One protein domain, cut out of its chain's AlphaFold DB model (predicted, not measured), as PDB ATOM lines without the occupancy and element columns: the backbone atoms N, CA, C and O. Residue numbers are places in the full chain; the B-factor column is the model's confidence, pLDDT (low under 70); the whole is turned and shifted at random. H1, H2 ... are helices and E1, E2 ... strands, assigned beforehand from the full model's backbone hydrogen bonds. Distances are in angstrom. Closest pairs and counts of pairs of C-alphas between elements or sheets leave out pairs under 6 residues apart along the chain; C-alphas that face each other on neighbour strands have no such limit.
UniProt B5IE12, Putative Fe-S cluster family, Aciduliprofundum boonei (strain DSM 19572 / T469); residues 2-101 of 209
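This is residues 2 to 101 of the 209 residues of the protein "Putative Fe-S cluster family" of Aciduliprofundum boonei (strain DSM 19572 / T469) (UniProt B5IE12). A small sheet of three parallel strands, E2, E1 and E3, makes the core, with H1 and H2 side by side on one side of it and H3 on the other. Beyond edge strand E3, the last part of the printed residues forms a separate small patch of two short parallel strands, E4 and E5. The printed part has 100 residues, with three named helices and five named strands in the order H1, E1, H2, E2, H3, E3, E4, E5; the larger sheet runs E2, E1, E3. The class is mixed, helices and strands, though under half of the residues are in named elements. The whole is compact, with a radius of gyration of the C-alphas of 13.5 A, and rounded, spanning 33 by 30 by 27 A.

H1, residues 2 to 8, touches H2, residues 29 to 36, at a shallow tilt of 9 degrees, the same way; the closest C-alphas are those of Val 3 and Phe 34, 6.2 A apart. E1, residues 14 to 19, is the inner strand, with E2, residues 41 to 45, and E3, residues 70 to 74, at the edges. E1 and E2 are parallel at 15 degrees, with N 16 and O 41 within hydrogen-bond range at 2.8 A. E1 and E3 are parallel at 21 degrees, with N 17 and O 72 at 2.8 A. H2 is on this sheet over E2 at a height over the sheet of 9.4 A, and runs along the strands, at 12 degrees to E2 on the local plane; the C-alphas of Ser 31 and Val 42 are the closest of H2 and E2, 6.1 A apart. H1 only grazes the sheet with residues 2 to 6, and H3, residues 58 to 64, only grazes it with residues 58 to 62. E1, H2 and E2 form a strand-helix-strand unit, two parallel neighbour strands with a helix between along the chain; E2, H3 and E3 form a split one, with E1 between its strands. Both crossovers are right-handed. E3 and E4, residues 84 to 86, are near each other, with 5 pairs of C-alphas within 10 A. E4 and E5, residues 95 to 98, are parallel at 26 degrees, with N 96 and O 84 at 2.8 A. In H1, H2 and H3 every O i to N i+4 pair is within hydrogen-bond range.

H1 begins at C-alpha 2, (165.853, 150.638, 127.249), and is 9.9 A long. E1 is 16.6 A, H2 10.5 A, E2 13.1 A, H3 10.0 A and E3 12.9 A long. E4 and E5 are short, and E5 ends at C-alpha 98, (152.914, 151.434, 119.878).

The C-alphas of Asn 54 and Lys 101 are the two farthest apart, 36.4 A. The printed part has no cut. The link from E2 to H3, residues 46 to 57, is long. Residues 21 to 30 and 45 to 56 have pLDDT under 70; the mean of the printed part is 79.2.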
ATOM      1  N   ILE A   2     164.915 151.768 126.987       89.00
ATOM      2  CA  ILE A   2     165.853 150.638 127.249       89.00
ATOM      3  C   ILE A   2     166.527 150.705 128.628       89.00
ATOM      4  O   ILE A   2     166.497 149.726 129.357       89.00
ATOM      5  N   VAL A   3     167.074 151.860 129.017       90.12
ATOM      6  CA  VAL A   3     167.684 152.057 130.351       90.12
ATOM      7  C   VAL A   3     166.708 151.720 131.481       90.12
ATOM      8  O   VAL A   3     167.071 151.098 132.469       90.12
ATOM      9  N   GLU A   4     165.447 152.105 131.317       92.25
ATOM     10  CA  GLU A   4     164.412 151.852 132.313       92.25
ATOM     11  C   GLU A   4     164.023 150.371 132.367       92.25
ATOM     12  O   GLU A   4     163.840 149.833 133.455       92.25
ATOM     13  N   LEU A   5     163.986 149.692 131.214       94.38
ATOM     14  CA  LEU A   5     163.811 148.239 131.151       94.38
ATOM     15  C   LEU A   5     164.942 147.509 131.872       94.38
ATOM     16  O   LEU A   5     164.657 146.605 132.647       94.38
ATOM     17  N   LEU A   6     166.198 147.926 131.681       93.12
ATOM     18  CA  LEU A   6     167.347 147.325 132.367       93.12
ATOM     19  C   LEU A   6     167.219 147.438 133.894       93.12
ATOM     20  O   LEU A   6     167.426 146.456 134.600       93.12
ATOM     21  N   HIS A   7     166.786 148.592 134.411       93.12
ATOM     22  CA  HIS A   7     166.548 148.757 135.849       93.12
ATOM     23  C   HIS A   7     165.383 147.904 136.371       93.12
ATOM     24  O   HIS A   7     165.463 147.361 137.474       93.12
ATOM     25  N   ARG A   8     164.283 147.813 135.613       95.19
ATOM     26  CA  ARG A   8     163.072 147.068 136.002       95.19
ATOM     27  C   ARG A   8     163.265 145.553 135.929       95.19
ATOM     28  O   ARG A   8     162.673 144.844 136.727       95.19
ATOM     29  N   LEU A   9     164.102 145.079 135.009       94.88
ATOM     30  CA  LEU A   9     164.333 143.663 134.709       94.88
ATOM     31  C   LEU A   9     165.716 143.184 135.189       94.88
ATOM     32  O   LEU A   9     166.278 142.242 134.639       94.88
ATOM     33  N   LYS A  10     166.269 143.826 136.223       91.62
ATOM     34  CA  LYS A  10     167.628 143.581 136.742       91.62
ATOM     35  C   LYS A  10     167.905 142.147 137.218       91.62
ATOM     36  O   LYS A  10     169.064 141.777 137.365       91.62
ATOM     37  N   ASP A  11     166.857 141.367 137.478       93.25
ATOM     38  CA  ASP A  11     166.965 139.973 137.929       93.25
ATOM     39  C   ASP A  11     167.170 138.988 136.757       93.25
ATOM     40  O   ASP A  11     167.326 137.786 136.972       93.25
ATOM     41  N   TYR A  12     167.189 139.490 135.518       94.62
ATOM     42  CA  TYR A  12     167.430 138.724 134.298       94.62
ATOM     43  C   TYR A  12     168.797 139.052 133.691       94.62
ATOM     44  O   TYR A  12     169.303 140.170 133.804       94.62
ATOM     45  N   LYS A  13     169.391 138.091 132.978       94.44
ATOM     46  CA  LYS A  13     170.593 138.321 132.171       94.44
ATOM     47  C   LYS A  13     170.204 139.027 130.877       94.44
ATOM     48  O   LYS A  13     169.613 138.405 129.995       94.44
ATOM     49  N   ILE A  14     170.540 140.311 130.748       95.19
ATOM     50  CA  ILE A  14     170.125 141.131 129.600       95.19
ATOM     51  C   ILE A  14     171.324 141.541 128.743       95.19
ATOM     52  O   ILE A  14     172.260 142.181 129.230       95.19
ATOM     53  N   ALA A  15     171.242 141.248 127.445       93.12
ATOM     54  CA  ALA A  15     172.107 141.821 126.420       93.12
ATOM     55  C   ALA A  15     171.378 142.929 125.648       93.12
ATOM     56  O   ALA A  15     170.165 142.868 125.432       93.12
ATOM     57  N   VAL A  16     172.116 143.943 125.198       90.69
ATOM     58  CA  VAL A  16     171.594 145.025 124.353       90.69
ATOM     59  C   VAL A  16     172.316 145.018 123.010       90.69
ATOM     60  O   VAL A  16     173.538 145.121 122.949       90.69
ATOM     61  N   VAL A  17     171.563 144.953 121.917       87.56
ATOM     62  CA  VAL A  17     172.084 145.068 120.551       87.56
ATOM     63  C   VAL A  17     171.594 146.379 119.958       87.56
ATOM     64  O   VAL A  17     170.393 146.592 119.826       87.56
ATOM     65  N   LYS A  18     172.505 147.260 119.554       83.88
ATOM     66  CA  LYS A  18     172.161 148.526 118.904       83.88
ATOM     67  C   LYS A  18     172.582 148.510 117.441       83.88
ATOM     68  O   LYS A  18     173.750 148.289 117.125       83.88
ATOM     69  N   HIS A  19     171.638 148.798 116.550       78.56
ATOM     70  CA  HIS A  19     171.902 148.974 115.127       78.56
ATOM     71  C   HIS A  19     172.296 150.423 114.820       78.56
ATOM     72  O   HIS A  19     171.507 151.349 115.015       78.56
ATOM     73  N   THR A  20     173.504 150.619 114.305       71.88
ATOM     74  CA  THR A  20     174.105 151.916 113.975       71.88
ATOM     75  C   THR A  20     174.537 151.952 112.499       71.88
ATOM     76  O   THR A  20     175.727 151.825 112.200       71.88
ATOM     77  N   PRO A  21     173.599 152.137 111.549       60.25
ATOM     78  CA  PRO A  21     173.900 152.101 110.114       60.25
ATOM     79  C   PRO A  21     174.828 153.236 109.636       60.25
ATOM     80  O   PRO A  21     175.460 153.097 108.596       60.25
ATOM     81  N   HIS A  22     174.961 154.329 110.399       55.12
ATOM     82  CA  HIS A  22     175.804 155.488 110.058       55.12
ATOM     83  C   HIS A  22     177.089 155.603 110.899       55.12
ATOM     84  O   HIS A  22     177.641 156.690 111.040       55.12
ATOM     85  N   GLY A  23     177.581 154.480 111.434       51.44
ATOM     86  CA  GLY A  23     178.817 154.422 112.217       51.44
ATOM     87  C   GLY A  23     178.572 154.324 113.722       51.44
ATOM     88  O   GLY A  23     177.556 154.780 114.246       51.44
ATOM     89  N   ILE A  24     179.509 153.668 114.408       52.19
ATOM     90  CA  ILE A  24     179.556 153.589 115.869       52.19
ATOM     91  C   ILE A  24     179.769 155.007 116.402       52.19
ATOM     92  O   ILE A  24     180.670 155.703 115.938       52.19
ATOM     93  N   ASP A  25     178.973 155.432 117.386       50.78
ATOM     94  CA  ASP A  25     179.290 156.634 118.155       50.78
ATOM     95  C   ASP A  25     180.646 156.404 118.842       50.78
ATOM     96  O   ASP A  25     180.737 155.703 119.856       50.78
ATOM     97  N   MET A  26     181.718 156.936 118.242       45.31
ATOM     98  CA  MET A  26     183.106 156.731 118.671       45.31
ATOM     99  C   MET A  26     183.360 157.218 120.108       45.31
ATOM    100  O   MET A  26     184.407 156.920 120.674       45.31
ATOM    101  N   GLN A  27     182.411 157.931 120.729       49.09
ATOM    102  CA  GLN A  27     182.507 158.369 122.122       49.09
ATOM    103  C   GLN A  27     182.011 157.336 123.146       49.09
ATOM    104  O   GLN A  27     182.186 157.547 124.345       49.09
ATOM    105  N   GLY A  28     181.373 156.234 122.727       58.59
ATOM    106  CA  GLY A  28     180.935 155.169 123.640       58.59
ATOM    107  C   GLY A  28     179.864 155.583 124.661       58.59
ATOM    108  O   GLY A  28     179.630 154.845 125.619       58.59
ATOM    109  N   LYS A  29     179.199 156.734 124.480       65.56
ATOM    110  CA  LYS A  29     178.197 157.270 125.420       65.56
ATOM    111  C   LYS A  29     177.033 156.313 125.641       65.56
ATOM    112  O   LYS A  29     176.698 156.021 126.786       65.56
ATOM    113  N   ASP A  30     176.451 155.788 124.566       66.38
ATOM    114  CA  ASP A  30     175.317 154.866 124.682       66.38
ATOM    115  C   ASP A  30     175.727 153.502 125.242       66.38
ATOM    116  O   ASP A  30     175.033 152.960 126.102       66.38
ATOM    117  N   SER A  31     176.881 152.965 124.832       71.62
ATOM    118  CA  SER A  31     177.393 151.705 125.384       71.62
ATOM    119  C   SER A  31     177.699 151.812 126.874       71.62
ATOM    120  O   SER A  31     177.381 150.896 127.629       71.62
ATOM    121  N   LYS A  32     178.284 152.935 127.307       75.88
ATOM    122  CA  LYS A  32     178.521 153.226 128.722       75.88
ATOM    123  C   LYS A  32     177.199 153.331 129.480       75.88
ATOM    124  O   LYS A  32     177.024 152.627 130.467       75.88
ATOM    125  N   ARG A  33     176.243 154.101 128.952       81.44
ATOM    126  CA  ARG A  33     174.912 154.278 129.549       81.44
ATOM    127  C   ARG A  33     174.178 152.951 129.766       81.44
ATOM    128  O   ARG A  33     173.561 152.771 130.806       81.44
ATOM    129  N   PHE A  34     174.218 152.026 128.805       81.25
ATOM    130  CA  PHE A  34     173.546 150.729 128.958       81.25
ATOM    131  C   PHE A  34     174.258 149.801 129.942       81.25
ATOM    132  O   PHE A  34     173.584 149.153 130.737       81.25
ATOM    133  N   ARG A  35     175.597 149.768 129.941       79.88
ATOM    134  CA  ARG A  35     176.357 148.990 130.933       79.88
ATOM    135  C   ARG A  35     176.114 149.493 132.353       79.88
ATOM    136  O   ARG A  35     175.846 148.691 133.237       79.88
ATOM    137  N   GLU A  36     176.138 150.809 132.558       84.25
ATOM    138  CA  GLU A  36     175.843 151.430 133.860       84.25
ATOM    139  C   GLU A  36     174.408 151.152 134.332       84.25
ATOM    140  O   GLU A  36     174.168 151.055 135.530       84.25
ATOM    141  N   ALA A  37     173.471 150.970 133.398       80.38
ATOM    142  CA  ALA A  37     172.086 150.618 133.694       80.38
ATOM    143  C   ALA A  37     171.855 149.115 133.953       80.38
ATOM    144  O   ALA A  37     170.740 148.737 134.303       80.38
ATOM    145  N   GLY A  38     172.871 148.260 133.778       75.38
ATOM    146  CA  GLY A  38     172.794 146.822 134.067       75.38
ATOM    147  C   GLY A  38     172.832 145.888 132.853       75.38
ATOM    148  O   GLY A  38     172.652 144.685 133.020       75.38
ATOM    149  N   ALA A  39     173.081 146.388 131.635       71.25
ATOM    150  CA  ALA A  39     173.315 145.505 130.490       71.25
ATOM    151  C   ALA A  39     174.623 144.722 130.682       71.25
ATOM    152  O   ALA A  39     175.695 145.319 130.816       71.25
ATOM    153  N   MET A  40     174.540 143.392 130.649       76.00
ATOM    154  CA  MET A  40     175.700 142.509 130.800       76.00
ATOM    155  C   MET A  40     176.603 142.542 129.566       76.00
ATOM    156  O   MET A  40     177.827 142.495 129.676       76.00
ATOM    157  N   GLU A  41     175.998 142.695 128.391       81.44
ATOM    158  CA  GLU A  41     176.704 142.853 127.129       81.44
ATOM    159  C   GLU A  41     176.003 143.888 126.252       81.44
ATOM    160  O   GLU A  41     174.776 143.978 126.215       81.44
ATOM    161  N   VAL A  42     176.803 144.702 125.560       74.81
ATOM    162  CA  VAL A  42     176.316 145.711 124.618       74.81
ATOM    163  C   VAL A  42     177.046 145.531 123.299       74.81
ATOM    164  O   VAL A  42     178.260 145.736 123.237       74.81
ATOM    165  N   VAL A  43     176.299 145.196 122.251       79.88
ATOM    166  CA  VAL A  43     176.812 144.969 120.898       79.88
ATOM    167  C   VAL A  43     176.369 146.110 119.989       79.88
ATOM    168  O   VAL A  43     175.186 146.449 119.937       79.88
ATOM    169  N   LEU A  44     177.315 146.702 119.260       71.94
ATOM    170  CA  LEU A  44     177.040 147.724 118.249       71.94
ATOM    171  C   LEU A  44     177.222 147.122 116.853       71.94
ATOM    172  O   LEU A  44     178.288 146.589 116.545       71.94
ATOM    173  N   LEU A  45     176.190 147.218 116.015       68.19
ATOM    174  CA  LEU A  45     176.192 146.716 114.641       68.19
ATOM    175  C   LEU A  45     176.156 147.880 113.645       68.19
ATOM    176  O   LEU A  45     175.124 148.537 113.517       68.19
ATOM    177  N   GLY A  46     177.252 148.112 112.921       63.53
ATOM    178  CA  GLY A  46     177.330 149.076 111.816       63.53
ATOM    179  C   GLY A  46     177.818 148.449 110.510       63.53
ATOM    180  O   GLY A  46     178.239 147.296 110.497       63.53
ATOM    181  N   ASN A  47     177.776 149.221 109.418       53.34
ATOM    182  CA  ASN A  47     178.062 148.727 108.064       53.34
ATOM    183  C   ASN A  47     179.506 148.231 107.844       53.34
ATOM    184  O   ASN A  47     179.720 147.502 106.883       53.34
ATOM    185  N   GLU A  48     180.477 148.572 108.704       43.91
ATOM    186  CA  GLU A  48     181.880 148.175 108.474       43.91
ATOM    187  C   GLU A  48     182.659 147.636 109.678       43.91
ATOM    188  O   GLU A  48     183.726 147.069 109.471       43.91
ATOM    189  N   GLN A  49     182.182 147.733 110.923       42.78
ATOM    190  CA  GLN A  49     182.913 147.165 112.067       42.78
ATOM    191  C   GLN A  49     181.940 146.676 113.138       42.78
ATOM    192  O   GLN A  49     181.243 147.465 113.774       42.78
ATOM    193  N   VAL A  50     181.903 145.358 113.339       43.91
ATOM    194  CA  VAL A  50     181.327 144.742 114.536       43.91
ATOM    195  C   VAL A  50     182.445 144.708 115.570       43.91
ATOM    196  O   VAL A  50     183.401 143.942 115.425       43.91
ATOM    197  N   HIS A  51     182.361 145.527 116.620       46.50
ATOM    198  CA  HIS A  51     183.155 145.226 117.805       46.50
ATOM    199  C   HIS A  51     182.576 143.944 118.418       46.50
ATOM    200  O   HIS A  51     181.492 143.951 118.994       46.50
ATOM    201  N   ILE A  52     183.362 142.875 118.253       43.56
ATOM    202  CA  ILE A  52     183.189 141.474 118.662       43.56
ATOM    203  C   ILE A  52     182.513 140.574 117.609       43.56
ATOM    204  O   ILE A  52     181.300 140.416 117.545       43.56
ATOM    205  N   LYS A  53     183.410 139.887 116.880       44.03
ATOM    206  CA  LYS A  53     183.236 138.760 115.944       44.03
ATOM    207  C   LYS A  53     182.606 139.136 114.596       44.03
ATOM    208  O   LYS A  53     181.599 139.817 114.519       44.03
ATOM    209  N   ASN A  54     183.228 138.663 113.514       44.19
ATOM    210  CA  ASN A  54     182.718 138.705 112.139       44.19
ATOM    211  C   ASN A  54     181.355 138.000 112.049       44.19
ATOM    212  O   ASN A  54     181.282 136.825 111.687       44.19
ATOM    213  N   VAL A  55     180.273 138.681 112.416       50.56
ATOM    214  CA  VAL A  55     178.930 138.123 112.329       50.56
ATOM    215  C   VAL A  55     178.242 138.704 111.100       50.56
ATOM    216  O   VAL A  55     177.856 139.866 111.067       50.56
ATOM    217  N   SER A  56     178.087 137.870 110.073       57.03
ATOM    218  CA  SER A  56     177.512 138.227 108.770       57.03
ATOM    219  C   SER A  56     175.997 138.476 108.788       57.03
ATOM    220  O   SER A  56     175.434 138.894 107.779       57.03
ATOM    221  N   SER A  57     175.309 138.206 109.906       74.56
ATOM    222  CA  SER A  57     173.860 138.398 110.032       74.56
ATOM    223  C   SER A  57     173.405 138.594 111.481       74.56
ATOM    224  O   SER A  57     173.953 137.994 112.405       74.56
ATOM    225  N   LEU A  58     172.333 139.369 111.674       77.38
ATOM    226  CA  LEU A  58     171.672 139.535 112.975       77.38
ATOM    227  C   LEU A  58     171.311 138.183 113.614       77.38
ATOM    228  O   LEU A  58     171.497 138.010 114.810       77.38
ATOM    229  N   PHE A  59     170.870 137.201 112.823       80.81
ATOM    230  CA  PHE A  59     170.545 135.861 113.321       80.81
ATOM    231  C   PHE A  59     171.723 135.165 114.002       80.81
ATOM    232  O   PHE A  59     171.563 134.605 115.082       80.81
ATOM    233  N   ALA A  60     172.908 135.197 113.387       81.38
ATOM    234  CA  ALA A  60     174.088 134.577 113.978       81.38
ATOM    235  C   ALA A  60     174.520 135.297 115.269       81.38
ATOM    236  O   ALA A  60     174.994 134.640 116.194       81.38
ATOM    237  N   LEU A  61     174.284 136.613 115.366       84.44
ATOM    238  CA  LEU A  61     174.561 137.376 116.583       84.44
ATOM    239  C   LEU A  61     173.587 136.973 117.685       84.44
ATOM    240  O   LEU A  61     174.021 136.598 118.768       84.44
ATOM    241  N   LEU A  62     172.284 137.011 117.400       86.44
ATOM    242  CA  LEU A  62     171.252 136.617 118.357       86.44
ATOM    243  C   LEU A  62     171.498 135.194 118.867       86.44
ATOM    244  O   LEU A  62     171.390 134.952 120.062       86.44
ATOM    245  N   LYS A  63     171.928 134.281 117.986       85.50
ATOM    246  CA  LYS A  63     172.306 132.920 118.372       85.50
ATOM    247  C   LYS A  63     173.513 132.876 119.312       85.50
ATOM    248  O   LYS A  63     173.526 132.063 120.216       85.50
ATOM    249  N   SER A  64     174.522 133.728 119.130       86.06
ATOM    250  CA  SER A  64     175.656 133.790 120.070       86.06
ATOM    251  C   SER A  64     175.303 134.377 121.442       86.06
ATOM    252  O   SER A  64     176.075 134.225 122.385       86.06
ATOM    253  N   LEU A  65     174.147 135.035 121.549       88.81
ATOM    254  CA  LEU A  65     173.629 135.660 122.764       88.81
ATOM    255  C   LEU A  65     172.509 134.818 123.412       88.81
ATOM    256  O   LEU A  65     171.812 135.308 124.294       88.81
ATOM    257  N   ASP A  66     172.317 133.564 122.996       86.50
ATOM    258  CA  ASP A  66     171.238 132.682 123.477       86.50
ATOM    259  C   ASP A  66     171.343 132.289 124.964       86.50
ATOM    260  O   ASP A  66     170.368 131.845 125.566       86.50
ATOM    261  N   HIS A  67     172.510 132.504 125.571       88.75
ATOM    262  CA  HIS A  67     172.766 132.327 126.999       88.75
ATOM    263  C   HIS A  67     172.241 133.480 127.880       88.75
ATOM    264  O   HIS A  67     172.294 133.378 129.111       88.75
ATOM    265  N   TYR A  68     171.754 134.572 127.280       93.50
ATOM    266  CA  TYR A  68     171.034 135.645 127.970       93.50
ATOM    267  C   TYR A  68     169.534 135.337 128.039       93.50
ATOM    268  O   TYR A  68     168.965 134.734 127.133       93.50
ATOM    269  N   ASP A  69     168.871 135.796 129.100       93.94
ATOM    270  CA  ASP A  69     167.419 135.654 129.251       93.94
ATOM    271  C   ASP A  69     166.665 136.597 128.303       93.94
ATOM    272  O   ASP A  69     165.594 136.259 127.800       93.94
ATOM    273  N   ILE A  70     167.213 137.798 128.073       95.44
ATOM    274  CA  ILE A  70     166.590 138.852 127.267       95.44
ATOM    275  C   ILE A  70     167.643 139.493 126.364       95.44
ATOM    276  O   ILE A  70     168.713 139.899 126.819       95.44
ATOM    277  N   ILE A  71     167.305 139.671 125.086       94.31
ATOM    278  CA  ILE A  71     168.094 140.473 124.148       94.31
ATOM    279  C   ILE A  71     167.252 141.680 123.722       94.31
ATOM    280  O   ILE A  71     166.282 141.544 122.978       94.31
ATOM    281  N   LEU A  72     167.620 142.875 124.186       93.69
ATOM    282  CA  LEU A  72     166.971 144.125 123.793       93.69
ATOM    283  C   LEU A  72     167.640 144.684 122.542       93.69
ATOM    284  O   LEU A  72     168.821 145.022 122.556       93.69
ATOM    285  N   VAL A  73     166.877 144.817 121.460       90.69
ATOM    286  CA  VAL A  73     167.395 145.317 120.183       90.69
ATOM    287  C   VAL A  73     166.901 146.741 119.927       90.69
ATOM    288  O   VAL A  73     165.703 146.977 119.786       90.69
ATOM    289  N   GLU A  74     167.821 147.701 119.824       88.25
ATOM    290  CA  GLU A  74     167.531 149.075 119.409       88.25
ATOM    291  C   GLU A  74     167.777 149.241 117.903       88.25
ATOM    292  O   GLU A  74     168.910 149.129 117.426       88.25
ATOM    293  N   GLY A  75     166.718 149.535 117.144       83.88
ATOM    294  CA  GLY A  75     166.785 149.782 115.701       83.88
ATOM    295  C   GLY A  75     166.050 148.728 114.870       83.88
ATOM    296  O   GLY A  75     164.965 148.292 115.239       83.88
ATOM    297  N   PHE A  76     166.602 148.372 113.701       81.69
ATOM    298  CA  PHE A  76     166.035 147.371 112.777       81.69
ATOM    299  C   PHE A  76     164.553 147.582 112.387       81.69
ATOM    300  O   PHE A  76     163.788 146.622 112.286       81.69
ATOM    301  N   LYS A  77     164.137 148.829 112.110       78.19
ATOM    302  CA  LYS A  77     162.731 149.202 111.819       78.19
ATOM    303  C   LYS A  77     162.033 148.314 110.775       78.19
ATOM    304  O   LYS A  77     160.881 147.941 110.977       78.19
ATOM    305  N   SER A  78     162.736 147.935 109.707       77.94
ATOM    306  CA  SER A  78     162.187 147.155 108.582       77.94
ATOM    307  C   SER A  78     162.325 145.630 108.736       77.94
ATOM    308  O   SER A  78     161.980 144.881 107.825       77.94
ATOM    309  N   TYR A  79     162.858 145.136 109.859       80.62
ATOM    310  CA  TYR A  79     163.184 143.717 110.019       80.62
ATOM    311  C   TYR A  79     162.011 142.901 110.576       80.62
ATOM    312  O   TYR A  79     161.775 142.893 111.778       80.62
ATOM    313  N   LYS A  80     161.266 142.190 109.730       83.12
ATOM    314  CA  LYS A  80     159.953 141.608 110.083       83.12
ATOM    315  C   LYS A  80     159.957 140.551 111.197       83.12
ATOM    316  O   LYS A  80     158.961 140.408 111.894       83.12
ATOM    317  N   PHE A  81     161.061 139.836 111.403       85.06
ATOM    318  CA  PHE A  81     161.083 138.662 112.288       85.06
ATOM    319  C   PHE A  81     161.176 138.971 113.787       85.06
ATOM    320  O   PHE A  81     160.950 138.077 114.593       85.06
ATOM    321  N   LEU A  82     161.493 140.210 114.172       88.06
ATOM    322  CA  LEU A  82     161.558 140.600 115.583       88.06
ATOM    323  C   LEU A  82     160.291 141.352 116.004       88.06
ATOM    324  O   LEU A  82     159.926 142.299 115.289       88.06
ATOM    325  N   PRO A  83     159.665 140.991 117.144       91.81
ATOM    326  CA  PRO A  83     158.595 141.788 117.732       91.81
ATOM    327  C   PRO A  83     159.152 143.149 118.158       91.81
ATOM    328  O   PRO A  83     160.243 143.231 118.727       91.81
ATOM    329  N   LYS A  84     158.426 144.232 117.861       92.19
ATOM    330  CA  LYS A  84     158.890 145.598 118.149       92.19
ATOM    331  C   LYS A  84     157.930 146.382 119.013       92.19
ATOM    332  O   LYS A  84     156.720 146.379 118.799       92.19
ATOM    333  N   ILE A  85     158.525 147.149 119.915       94.06
ATOM    334  CA  ILE A  85     157.869 148.250 120.604       94.06
ATOM    335  C   ILE A  85     158.257 149.523 119.864       94.06
ATOM    336  O   ILE A  85     159.426 149.911 119.849       94.06
ATOM    337  N   CYS A  86     157.286 150.147 119.209       93.00
ATOM    338  CA  CYS A  86     157.535 151.293 118.348       93.00
ATOM    339  C   CYS A  86     157.158 152.580 119.091       93.00
ATOM    340  O   CYS A  86     156.067 152.701 119.652       93.00
ATOM    341  N   LEU A  87     158.089 153.534 119.106       91.31
ATOM    342  CA  LEU A  87     157.935 154.840 119.741       91.31
ATOM    343  C   LEU A  87     157.748 155.917 118.664       91.31
ATOM    344  O   LEU A  87     158.475 155.935 117.667       91.31
ATOM    345  N   GLY A  88     156.783 156.806 118.875       91.38
ATOM    346  CA  GLY A  88     156.313 157.789 117.903       91.38
ATOM    347  C   GLY A  88     155.456 157.180 116.789       91.38
ATOM    348  O   GLY A  88     154.935 156.064 116.901       91.38
ATOM    349  N   ASP A  89     155.343 157.923 115.691       88.75
ATOM    350  CA  ASP A  89     154.420 157.613 114.588       88.75
ATOM    351  C   ASP A  89     155.108 156.989 113.369       88.75
ATOM    352  O   ASP A  89     154.465 156.686 112.370       88.75
ATOM    353  N   ALA A  90     156.418 156.743 113.450       84.19
ATOM    354  CA  ALA A  90     157.147 156.102 112.364       84.19
ATOM    355  C   ALA A  90     156.578 154.705 112.050       84.19
ATOM    356  O   ALA A  90     156.218 153.933 112.956       84.19
ATOM    357  N   GLU A  91     156.544 154.365 110.760       83.25
ATOM    358  CA  GLU A  91     156.248 153.007 110.315       83.25
ATOM    359  C   GLU A  91     157.302 152.026 110.836       83.25
ATOM    360  O   GLU A  91     158.497 152.323 110.937       83.25
ATOM    361  N   CYS A  92     156.818 150.860 111.243       82.50
ATOM    362  CA  CYS A  92     157.570 149.890 112.015       82.50
ATOM    363  C   CYS A  92     156.969 148.514 111.728       82.50
ATOM    364  O   CYS A  92     155.798 148.273 112.022       82.50
ATOM    365  N   GLU A  93     157.756 147.632 111.121       87.19
ATOM    366  CA  GLU A  93     157.314 146.280 110.785       87.19
ATOM    367  C   GLU A  93     157.192 145.432 112.057       87.19
ATOM    368  O   GLU A  93     158.047 145.528 112.938       87.19
ATOM    369  N   ASN A  94     156.174 144.571 112.148       90.00
ATOM    370  CA  ASN A  94     155.926 143.702 113.312       90.00
ATOM    371  C   ASN A  94     155.863 144.465 114.661       90.00
ATOM    372  O   ASN A  94     156.467 144.073 115.664       90.00
ATOM    373  N   CYS A  95     155.169 145.608 114.657       93.06
ATOM    374  CA  CYS A  95     154.865 146.382 115.859       93.06
ATOM    375  C   CYS A  95     153.862 145.618 116.734       93.06
ATOM    376  O   CYS A  95     152.700 145.479 116.357       93.06
ATOM    377  N   ILE A  96     154.304 145.162 117.904       94.50
ATOM    378  CA  ILE A  96     153.440 144.500 118.893       94.50
ATOM    379  C   ILE A  96     152.837 145.498 119.887       94.50
ATOM    380  O   ILE A  96     151.793 145.233 120.473       94.50
ATOM    381  N   MET A  97     153.481 146.656 120.071       95.00
ATOM    382  CA  MET A  97     153.019 147.742 120.934       95.00
ATOM    383  C   MET A  97     153.491 149.086 120.387       95.00
ATOM    384  O   MET A  97     154.680 149.264 120.113       95.00
ATOM    385  N   ARG A  98     152.583 150.061 120.280       94.88
ATOM    386  CA  ARG A  98     152.914 151.434 119.878       94.88
ATOM    387  C   ARG A  98     152.716 152.387 121.045       94.88
ATOM    388  O   ARG A  98     151.650 152.392 121.649       94.88
ATOM    389  N   ASN A  99     153.742 153.180 121.342       94.88
ATOM    390  CA  ASN A  99     153.757 154.137 122.453       94.88
ATOM    391  C   ASN A  99     153.245 153.560 123.796       94.88
ATOM    392  O   ASN A  99     152.455 154.226 124.469       94.88
ATOM    393  N   PRO A 100     153.634 152.331 124.201       96.31
ATOM    394  CA  PRO A 100     153.162 151.781 125.463       96.31
ATOM    395  C   PRO A 100     153.784 152.520 126.652       96.31
ATOM    396  O   PRO A 100     154.875 153.088 126.561       96.31
ATOM    397  N   LYS A 101     153.113 152.437 127.803       96.31
ATOM    398  CA  LYS A 101     153.763 152.710 129.086       96.31
ATOM    399  C   LYS A 101     154.807 151.631 129.378       96.31
ATOM    400  O   LYS A 101     154.682 150.504 128.893       96.31
TER     401      LYS A 101